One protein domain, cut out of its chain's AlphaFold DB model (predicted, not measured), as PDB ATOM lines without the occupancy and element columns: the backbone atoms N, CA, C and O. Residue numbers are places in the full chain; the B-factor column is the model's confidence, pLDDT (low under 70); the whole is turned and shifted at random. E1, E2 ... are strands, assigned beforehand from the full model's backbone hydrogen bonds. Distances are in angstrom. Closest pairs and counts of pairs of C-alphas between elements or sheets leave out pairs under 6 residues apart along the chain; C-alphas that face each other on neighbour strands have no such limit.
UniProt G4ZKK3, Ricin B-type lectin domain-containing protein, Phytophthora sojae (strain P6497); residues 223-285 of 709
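This is residues 223 to 285 of the 709 residues of the protein "Ricin B-type lectin domain-containing protein" of Phytophthora sojae (strain P6497) (UniProt G4ZKK3). This is a model with little regular structure: two small two-stranded hairpins, E1 with E2 and E3 with E4, set among long loops that reach to both ends of an elongated shape. The 63 printed residues hold four named strands, E1 to E4 in chain order, in two antiparallel sheets; the class is all strand, with 17 residues in named elements. The whole is compact, radius of gyration of the C-alphas 11.7 A, spanning 36 by 23 by 17 A.

Find C-alpha 223 at (-22.970, 23.693, 3.123), where E1, residues 223 to 226, begins. E2 is residues 231 to 235, 13.1 A long. E3 is residues 257 to 260; E4, residues 273 to 276, ends at (-25.240, 24.329, -18.157).

In the hairpin E1 and E2, look for N 225 and O 232, 2.8 A apart. In the hairpin E3 and E4, N 273 and O 260 are 2.8 A apart. The closest C-alphas of E2 and E4, Phe 231 and Thr 273, are 6.4 A apart. E1 and E3 are apart.

C-alphas 238 and 266 are farthest apart, 36.8 A. The printed part has no cut. Links E2 to E3 and E3 to E4 are long. Residues 248 and 255 are under 70 in pLDDT.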
ATOM      1  N   SER A 223     -23.408  23.710   4.515       77.31
ATOM      2  CA  SER A 223     -22.970  23.693   3.123       77.31
ATOM      3  C   SER A 223     -24.170  23.789   2.188       77.31
ATOM      4  O   SER A 223     -25.263  23.298   2.489       77.31
ATOM      5  N   LEU A 224     -23.959  24.386   1.018       84.38
ATOM      6  CA  LEU A 224     -24.877  24.229  -0.100       84.38
ATOM      7  C   LEU A 224     -24.874  22.756  -0.524       84.38
ATOM      8  O   LEU A 224     -23.830  22.178  -0.801       84.38
ATOM      9  N   LYS A 225     -26.048  22.135  -0.611       88.56
ATOM     10  CA  LYS A 225     -26.240  20.836  -1.254       88.56
ATOM     11  C   LYS A 225     -27.156  21.032  -2.449       88.56
ATOM     12  O   LYS A 225     -28.317  21.411  -2.285       88.56
ATOM     13  N   ALA A 226     -26.650  20.758  -3.648       85.56
ATOM     14  CA  ALA A 226     -27.496  20.814  -4.829       85.56
ATOM     15  C   ALA A 226     -28.411  19.578  -4.874       85.56
ATOM     16  O   ALA A 226     -27.956  18.442  -4.717       85.56
ATOM     17  N   GLY A 227     -29.708  19.807  -5.079       86.06
ATOM     18  CA  GLY A 227     -30.701  18.788  -5.389       86.06
ATOM     19  C   GLY A 227     -30.607  18.365  -6.855       86.06
ATOM     20  O   GLY A 227     -29.510  18.158  -7.373       86.06
ATOM     21  N   LYS A 228     -31.733  18.206  -7.559       84.38
ATOM     22  CA  LYS A 228     -31.688  17.808  -8.981       84.38
ATOM     23  C   LYS A 228     -31.369  19.013  -9.868       84.38
ATOM     24  O   LYS A 228     -30.430  18.940 -10.661       84.38
ATOM     25  N   THR A 229     -32.109  20.100  -9.664       79.50
ATOM     26  CA  THR A 229     -32.060  21.379 -10.406       79.50
ATOM     27  C   THR A 229     -31.977  22.600  -9.474       79.50
ATOM     28  O   THR A 229     -31.885  23.734  -9.933       79.50
ATOM     29  N   ASP A 230     -32.022  22.351  -8.169       83.69
ATOM     30  CA  ASP A 230     -32.223  23.278  -7.061       83.69
ATOM     31  C   ASP A 230     -31.033  23.268  -6.089       83.69
ATOM     32  O   ASP A 230     -30.239  22.326  -6.073       83.69
ATOM     33  N   PHE A 231     -30.946  24.280  -5.228       84.31
ATOM     34  CA  PHE A 231     -30.016  24.326  -4.099       84.31
ATOM     35  C   PHE A 231     -30.769  24.395  -2.771       84.31
ATOM     36  O   PHE A 231     -31.816  25.033  -2.669       84.31
ATOM     37  N   ARG A 232     -30.202  23.773  -1.735       87.19
ATOM     38  CA  ARG A 232     -30.623  23.944  -0.339       87.19
ATOM     39  C   ARG A 232     -29.417  23.978   0.589       87.19
ATOM     40  O   ARG A 232     -28.394  23.368   0.286       87.19
ATOM     41  N   LEU A 233     -29.551  24.646   1.729       87.12
ATOM     42  CA  LEU A 233     -28.610  24.477   2.834       87.12
ATOM     43  C   LEU A 233     -28.790  23.081   3.448       87.12
ATOM     44  O   LEU A 233     -29.902  22.555   3.512       87.12
ATOM     45  N   ALA A 234     -27.687  22.479   3.872       87.06
ATOM     46  CA  ALA A 234     -27.645  21.205   4.576       87.06
ATOM     47  C   ALA A 234     -26.424  21.162   5.507       87.06
ATOM     48  O   ALA A 234     -25.451  21.889   5.301       87.06
ATOM     49  N   GLU A 235     -26.447  20.279   6.502       84.94
ATOM     50  CA  GLU A 235     -25.284  19.995   7.351       84.94
ATOM     51  C   GLU A 235     -24.085  19.547   6.501       84.94
ATOM     52  O   GLU A 235     -24.234  18.756   5.562       84.94
ATOM     53  N   CYS A 236     -22.889  20.054   6.811       73.56
ATOM     54  CA  CYS A 236     -21.666  19.690   6.095       73.56
ATOM     55  C   CYS A 236     -21.345  18.194   6.266       73.56
ATOM     56  O   CYS A 236     -21.255  17.692   7.384       73.56
ATOM     57  N   SER A 237     -21.093  17.488   5.164       84.56
ATOM     58  CA  SER A 237     -20.801  16.053   5.158       84.56
ATOM     59  C   SER A 237     -19.606  15.744   4.253       84.56
ATOM     60  O   SER A 237     -19.662  15.938   3.039       84.56
ATOM     61  N   THR A 238     -18.528  15.209   4.841       72.69
ATOM     62  CA  THR A 238     -17.275  14.842   4.144       72.69
ATOM     63  C   THR A 238     -17.469  13.835   3.006       72.69
ATOM     64  O   THR A 238     -16.643  13.774   2.101       72.69
ATOM     65  N   SER A 239     -18.540  13.039   3.050       83.69
ATOM     66  CA  SER A 239     -18.890  12.032   2.043       83.69
ATOM     67  C   SER A 239     -19.974  12.492   1.063       83.69
ATOM     68  O   SER A 239     -20.228  11.814   0.066       83.69
ATOM     69  N   SER A 240     -20.619  13.639   1.304       85.00
ATOM     70  CA  SER A 240     -21.677  14.160   0.437       85.00
ATOM     71  C   SER A 240     -21.088  14.884  -0.770       85.00
ATOM     72  O   SER A 240     -21.061  16.111  -0.822       85.00
ATOM     73  N   ILE A 241     -20.727  14.117  -1.794       81.69
ATOM     74  CA  ILE A 241     -20.242  14.604  -3.094       81.69
ATOM     75  C   ILE A 241     -21.122  15.700  -3.741       81.69
ATOM     76  O   ILE A 241     -20.632  16.482  -4.551       81.69
ATOM     77  N   ASP A 242     -22.411  15.802  -3.391       85.12
ATOM     78  CA  ASP A 242     -23.323  16.870  -3.848       85.12
ATOM     79  C   ASP A 242     -23.063  18.258  -3.225       85.12
ATOM     80  O   ASP A 242     -23.663  19.242  -3.662       85.12
ATOM     81  N   GLN A 243     -22.222  18.321  -2.187       85.56
ATOM     82  CA  GLN A 243     -21.813  19.535  -1.470       85.56
ATOM     83  C   GLN A 243     -20.436  20.052  -1.916       85.56
ATOM     84  O   GLN A 243     -19.916  21.001  -1.335       85.56
ATOM     85  N   THR A 244     -19.811  19.415  -2.912       79.38
ATOM     86  CA  THR A 244     -18.468  19.773  -3.381       79.38
ATOM     87  C   THR A 244     -18.545  20.541  -4.702       79.38
ATOM     88  O   THR A 244     -19.061  20.033  -5.704       79.38
ATOM     89  N   PHE A 245     -18.000  21.758  -4.702       80.00
ATOM     90  CA  PHE A 245     -18.014  22.692  -5.829       80.00
ATOM     91  C   PHE A 245     -16.604  23.209  -6.138       80.00
ATOM     92  O   PHE A 245     -15.721  23.166  -5.283       80.00
ATOM     93  N   THR A 246     -16.391  23.712  -7.355       82.06
ATOM     94  CA  THR A 246     -15.196  24.506  -7.704       82.06
ATOM     95  C   THR A 246     -15.436  26.004  -7.452       82.06
ATOM     96  O   THR A 246     -16.565  26.393  -7.165       82.06
ATOM     97  N   LEU A 247     -14.419  26.864  -7.636       71.69
ATOM     98  CA  LEU A 247     -14.579  28.332  -7.566       71.69
ATOM     99  C   LEU A 247     -15.645  28.898  -8.530       71.69
ATOM    100  O   LEU A 247     -16.207  29.947  -8.255       71.69
ATOM    101  N   MET A 248     -15.953  28.212  -9.638       68.19
ATOM    102  CA  MET A 248     -17.051  28.584 -10.554       68.19
ATOM    103  C   MET A 248     -18.385  27.926 -10.146       68.19
ATOM    104  O   MET A 248     -19.213  27.604 -10.994       68.19
ATOM    105  N   PHE A 249     -18.531  27.589  -8.860       86.06
ATOM    106  CA  PHE A 249     -19.666  26.884  -8.251       86.06
ATOM    107  C   PHE A 249     -20.154  25.637  -9.026       86.06
ATOM    108  O   PHE A 249     -21.321  25.244  -8.973       86.06
ATOM    109  N   LYS A 250     -19.243  24.974  -9.753       86.62
ATOM    110  CA  LYS A 250     -19.538  23.820 -10.610       86.62
ATOM    111  C   LYS A 250     -19.637  22.540  -9.786       86.62
ATOM    112  O   LYS A 250     -18.688  22.208  -9.079       86.62
ATOM    113  N   GLN A 251     -20.730  21.784  -9.921       81.50
ATOM    114  CA  GLN A 251     -20.849  20.476  -9.260       81.50
ATOM    115  C   GLN A 251     -19.898  19.444  -9.878       81.50
ATOM    116  O   GLN A 251     -19.898  19.225 -11.091       81.50
ATOM    117  N   LEU A 252     -19.157  18.731  -9.026       79.06
ATOM    118  CA  LEU A 252     -18.200  17.704  -9.455       79.06
ATOM    119  C   LEU A 252     -18.870  16.480 -10.108       79.06
ATOM    120  O   LEU A 252     -18.436  16.049 -11.173       79.06
ATOM    121  N   ASN A 253     -19.971  15.965  -9.548       81.50
ATOM    122  CA  ASN A 253     -20.647  14.758 -10.082       81.50
ATOM    123  C   ASN A 253     -21.548  15.064 -11.283       81.50
ATOM    124  O   ASN A 253     -21.897  14.175 -12.056       81.50
ATOM    125  N   LYS A 254     -21.929  16.334 -11.446       80.56
ATOM    126  CA  LYS A 254     -22.675  16.840 -12.600       80.56
ATOM    127  C   LYS A 254     -21.756  17.734 -13.420       80.56
ATOM    128  O   LYS A 254     -22.026  18.921 -13.582       80.56
ATOM    129  N   ALA A 255     -20.658  17.153 -13.908       67.25
ATOM    130  CA  ALA A 255     -19.555  17.819 -14.605       67.25
ATOM    131  C   ALA A 255     -19.968  18.457 -15.953       67.25
ATOM    132  O   ALA A 255     -19.578  18.005 -17.026       67.25
ATOM    133  N   LYS A 256     -20.787  19.509 -15.863       87.50
ATOM    134  CA  LYS A 256     -21.353  20.382 -16.909       87.50
ATOM    135  C   LYS A 256     -22.305  21.435 -16.322       87.50
ATOM    136  O   LYS A 256     -22.640  22.356 -17.054       87.50
ATOM    137  N   LEU A 257     -22.732  21.308 -15.059       92.62
ATOM    138  CA  LEU A 257     -23.644  22.246 -14.408       92.62
ATOM    139  C   LEU A 257     -22.927  23.190 -13.433       92.62
ATOM    140  O   LEU A 257     -22.155  22.735 -12.582       92.62
ATOM    141  N   CYS A 258     -23.232  24.477 -13.556       93.31
ATOM    142  CA  CYS A 258     -22.759  25.576 -12.719       93.31
ATOM    143  C   CYS A 258     -23.947  26.200 -11.967       93.31
ATOM    144  O   CYS A 258     -25.100  26.019 -12.368       93.31
ATOM    145  N   LEU A 259     -23.666  26.883 -10.853       94.94
ATOM    146  CA  LEU A 259     -24.643  27.742 -10.178       94.94
ATOM    147  C   LEU A 259     -25.054  28.874 -11.125       94.94
ATOM    148  O   LEU A 259     -24.213  29.407 -11.843       94.94
ATOM    149  N   ASP A 260     -26.335  29.215 -11.115       94.19
ATOM    150  CA  ASP A 260     -26.939  30.228 -11.974       94.19
ATOM    151  C   ASP A 260     -28.022  30.964 -11.174       94.19
ATOM    152  O   ASP A 260     -28.837  30.310 -10.517       94.19
ATOM    153  N   ASP A 261     -28.021  32.298 -11.173       93.50
ATOM    154  CA  ASP A 261     -28.963  33.101 -10.379       93.50
ATOM    155  C   ASP A 261     -30.404  33.141 -10.926       93.50
ATOM    156  O   ASP A 261     -31.330  33.540 -10.213       93.50
ATOM    157  N   GLY A 262     -30.611  32.661 -12.157       92.00
ATOM    158  CA  GLY A 262     -31.900  32.626 -12.836       92.00
ATOM    159  C   GLY A 262     -32.325  33.939 -13.507       92.00
ATOM    160  O   GLY A 262     -33.446  33.994 -14.011       92.00
ATOM    161  N   SER A 263     -31.478  34.975 -13.527       89.81
ATOM    162  CA  SER A 263     -31.799  36.313 -14.068       89.81
ATOM    163  C   SER A 263     -31.987  36.383 -15.593       89.81
ATOM    164  O   SER A 263     -32.553  37.346 -16.105       89.81
ATOM    165  N   ASP A 264     -31.558  35.354 -16.322       80.75
ATOM    166  CA  ASP A 264     -31.773  35.114 -17.758       80.75
ATOM    167  C   ASP A 264     -33.175  34.557 -18.092       80.75
ATOM    168  O   ASP A 264     -33.542  34.453 -19.264       80.75
ATOM    169  N   GLY A 265     -33.961  34.169 -17.080       77.81
ATOM    170  CA  GLY A 265     -35.325  33.667 -17.242       77.81
ATOM    171  C   GLY A 265     -36.393  34.768 -17.259       77.81
ATOM    172  O   GLY A 265     -36.207  35.860 -16.734       77.81
ATOM    173  N   THR A 266     -37.577  34.455 -17.794       76.81
ATOM    174  CA  THR A 266     -38.770  35.322 -17.681       76.81
ATOM    175  C   THR A 266     -39.505  35.181 -16.341       76.81
ATOM    176  O   THR A 266     -40.552  35.801 -16.156       76.81
ATOM    177  N   ASP A 267     -39.012  34.340 -15.425       73.44
ATOM    178  CA  ASP A 267     -39.586  34.177 -14.089       73.44
ATOM    179  C   ASP A 267     -39.270  35.405 -13.226       73.44
ATOM    180  O   ASP A 267     -38.119  35.788 -13.038       73.44
ATOM    181  N   THR A 268     -40.301  36.015 -12.644       75.69
ATOM    182  CA  THR A 268     -40.203  37.296 -11.918       75.69
ATOM    183  C   THR A 268     -39.564  37.198 -10.528       75.69
ATOM    184  O   THR A 268     -39.576  38.172  -9.776       75.69
ATOM    185  N   THR A 269     -39.001  36.041 -10.168       81.25
ATOM    186  CA  THR A 269     -38.270  35.837  -8.911       81.25
ATOM    187  C   THR A 269     -36.943  35.127  -9.200       81.25
ATOM    188  O   THR A 269     -36.972  33.974  -9.634       81.25
ATOM    189  N   PRO A 270     -35.782  35.779  -8.982       82.88
ATOM    190  CA  PRO A 270     -34.488  35.143  -9.200       82.88
ATOM    191  C   PRO A 270     -34.320  33.972  -8.233       82.88
ATOM    192  O   PRO A 270     -34.707  34.037  -7.061       82.88
ATOM    193  N   LYS A 271     -33.758  32.874  -8.733       89.50
ATOM    194  CA  LYS A 271     -33.637  31.621  -7.997       89.50
ATOM    195  C   LYS A 271     -32.359  30.908  -8.401       89.50
ATOM    196  O   LYS A 271     -32.219  30.468  -9.538       89.50
ATOM    197  N   LEU A 272     -31.496  30.688  -7.410       92.75
ATOM    198  CA  LEU A 272     -30.291  29.880  -7.549       92.75
ATOM    199  C   LEU A 272     -30.642  28.465  -8.054       92.75
ATOM    200  O   LEU A 272     -31.265  27.662  -7.347       92.75
ATOM    201  N   THR A 273     -30.239  28.168  -9.286       93.38
ATOM    202  CA  THR A 273     -30.463  26.896  -9.988       93.38
ATOM    203  C   THR A 273     -29.151  26.327 -10.525       93.38
ATOM    204  O   THR A 273     -28.105  26.970 -10.479       93.38
ATOM    205  N   LEU A 274     -29.190  25.078 -10.997       93.62
ATOM    206  CA  LEU A 274     -28.094  24.476 -11.759       93.62
ATOM    207  C   LEU A 274     -28.401  24.520 -13.259       93.62
ATOM    208  O   LEU A 274     -29.243  23.748 -13.729       93.62
ATOM    209  N   LYS A 275     -27.673  25.348 -14.011       93.31
ATOM    210  CA  LYS A 275     -27.727  25.394 -15.483       93.31
ATOM    211  C   LYS A 275     -26.433  24.896 -16.107       93.31
ATOM    212  O   LYS A 275     -25.449  24.657 -15.413       93.31
ATOM    213  N   ALA A 276     -26.452  24.666 -17.420       94.12
ATOM    214  CA  ALA A 276     -25.240  24.329 -18.157       94.12
ATOM    215  C   ALA A 276     -24.222  25.471 -18.019       94.12
ATOM    216  O   ALA A 276     -24.588  26.630 -18.193       94.12
ATOM    217  N   CYS A 277     -22.973  25.127 -17.692       93.31
ATOM    218  CA  CYS A 277     -21.892  26.093 -17.533       93.31
ATOM    219  C   CYS A 277     -21.646  26.848 -18.847       93.31
ATOM    220  O   CYS A 277     -21.163  26.239 -19.806       93.31
ATOM    221  N   ASP A 278     -21.918  28.149 -18.856       91.81
ATOM    222  CA  ASP A 278     -21.625  29.058 -19.962       91.81
ATOM    223  C   ASP A 278     -20.643  30.136 -19.490       91.81
ATOM    224  O   ASP A 278     -20.897  30.850 -18.523       91.81
ATOM    225  N   LEU A 279     -19.509  30.252 -20.186       86.50
ATOM    226  CA  LEU A 279     -18.441  31.214 -19.885       86.50
ATOM    227  C   LEU A 279     -18.827  32.666 -20.218       86.50
ATOM    228  O   LEU A 279     -18.072  33.584 -19.900       86.50
ATOM    229  N   TYR A 280     -19.971  32.870 -20.876       87.94
ATOM    230  CA  TYR A 280     -20.492  34.180 -21.257       87.94
ATOM    231  C   TYR A 280     -21.751  34.587 -20.476       87.94
ATOM    232  O   TYR A 280     -22.232  35.705 -20.668       87.94
ATOM    233  N   SER A 281     -22.287  33.731 -19.595       90.75
ATOM    234  CA  SER A 281     -23.494  34.070 -18.832       90.75
ATOM    235  C   SER A 281     -23.167  34.798 -17.533       90.75
ATOM    236  O   SER A 281     -22.613  34.225 -16.595       90.75
ATOM    237  N   ASN A 282     -23.584  36.063 -17.444       89.19
ATOM    238  CA  ASN A 282     -23.412  36.878 -16.239       89.19
ATOM    239  C   ASN A 282     -24.121  36.273 -15.011       89.19
ATOM    240  O   ASN A 282     -23.619  36.427 -13.903       89.19
ATOM    241  N   SER A 283     -25.213  35.518 -15.208       92.12
ATOM    242  CA  SER A 283     -25.942  34.781 -14.157       92.12
ATOM    243  C   SER A 283     -25.101  33.722 -13.427       92.12
ATOM    244  O   SER A 283     -25.512  33.238 -12.373       92.12
ATOM    245  N   GLN A 284     -23.948  33.334 -13.988       93.81
ATOM    246  CA  GLN A 284     -23.065  32.278 -13.473       93.81
ATOM    247  C   GLN A 284     -21.745  32.828 -12.903       93.81
ATOM    248  O   GLN A 284     -20.884  32.062 -12.460       93.81
ATOM    249  N   HIS A 285     -21.574  34.154 -12.892       87.31
ATOM    250  CA  HIS A 285     -20.395  34.834 -12.362       87.31
ATOM    251  C   HIS A 285     -20.693  35.438 -10.984       87.31
ATOM    252  O   HIS A 285     -21.403  36.431 -10.861       87.31
TER     253      HIS A 285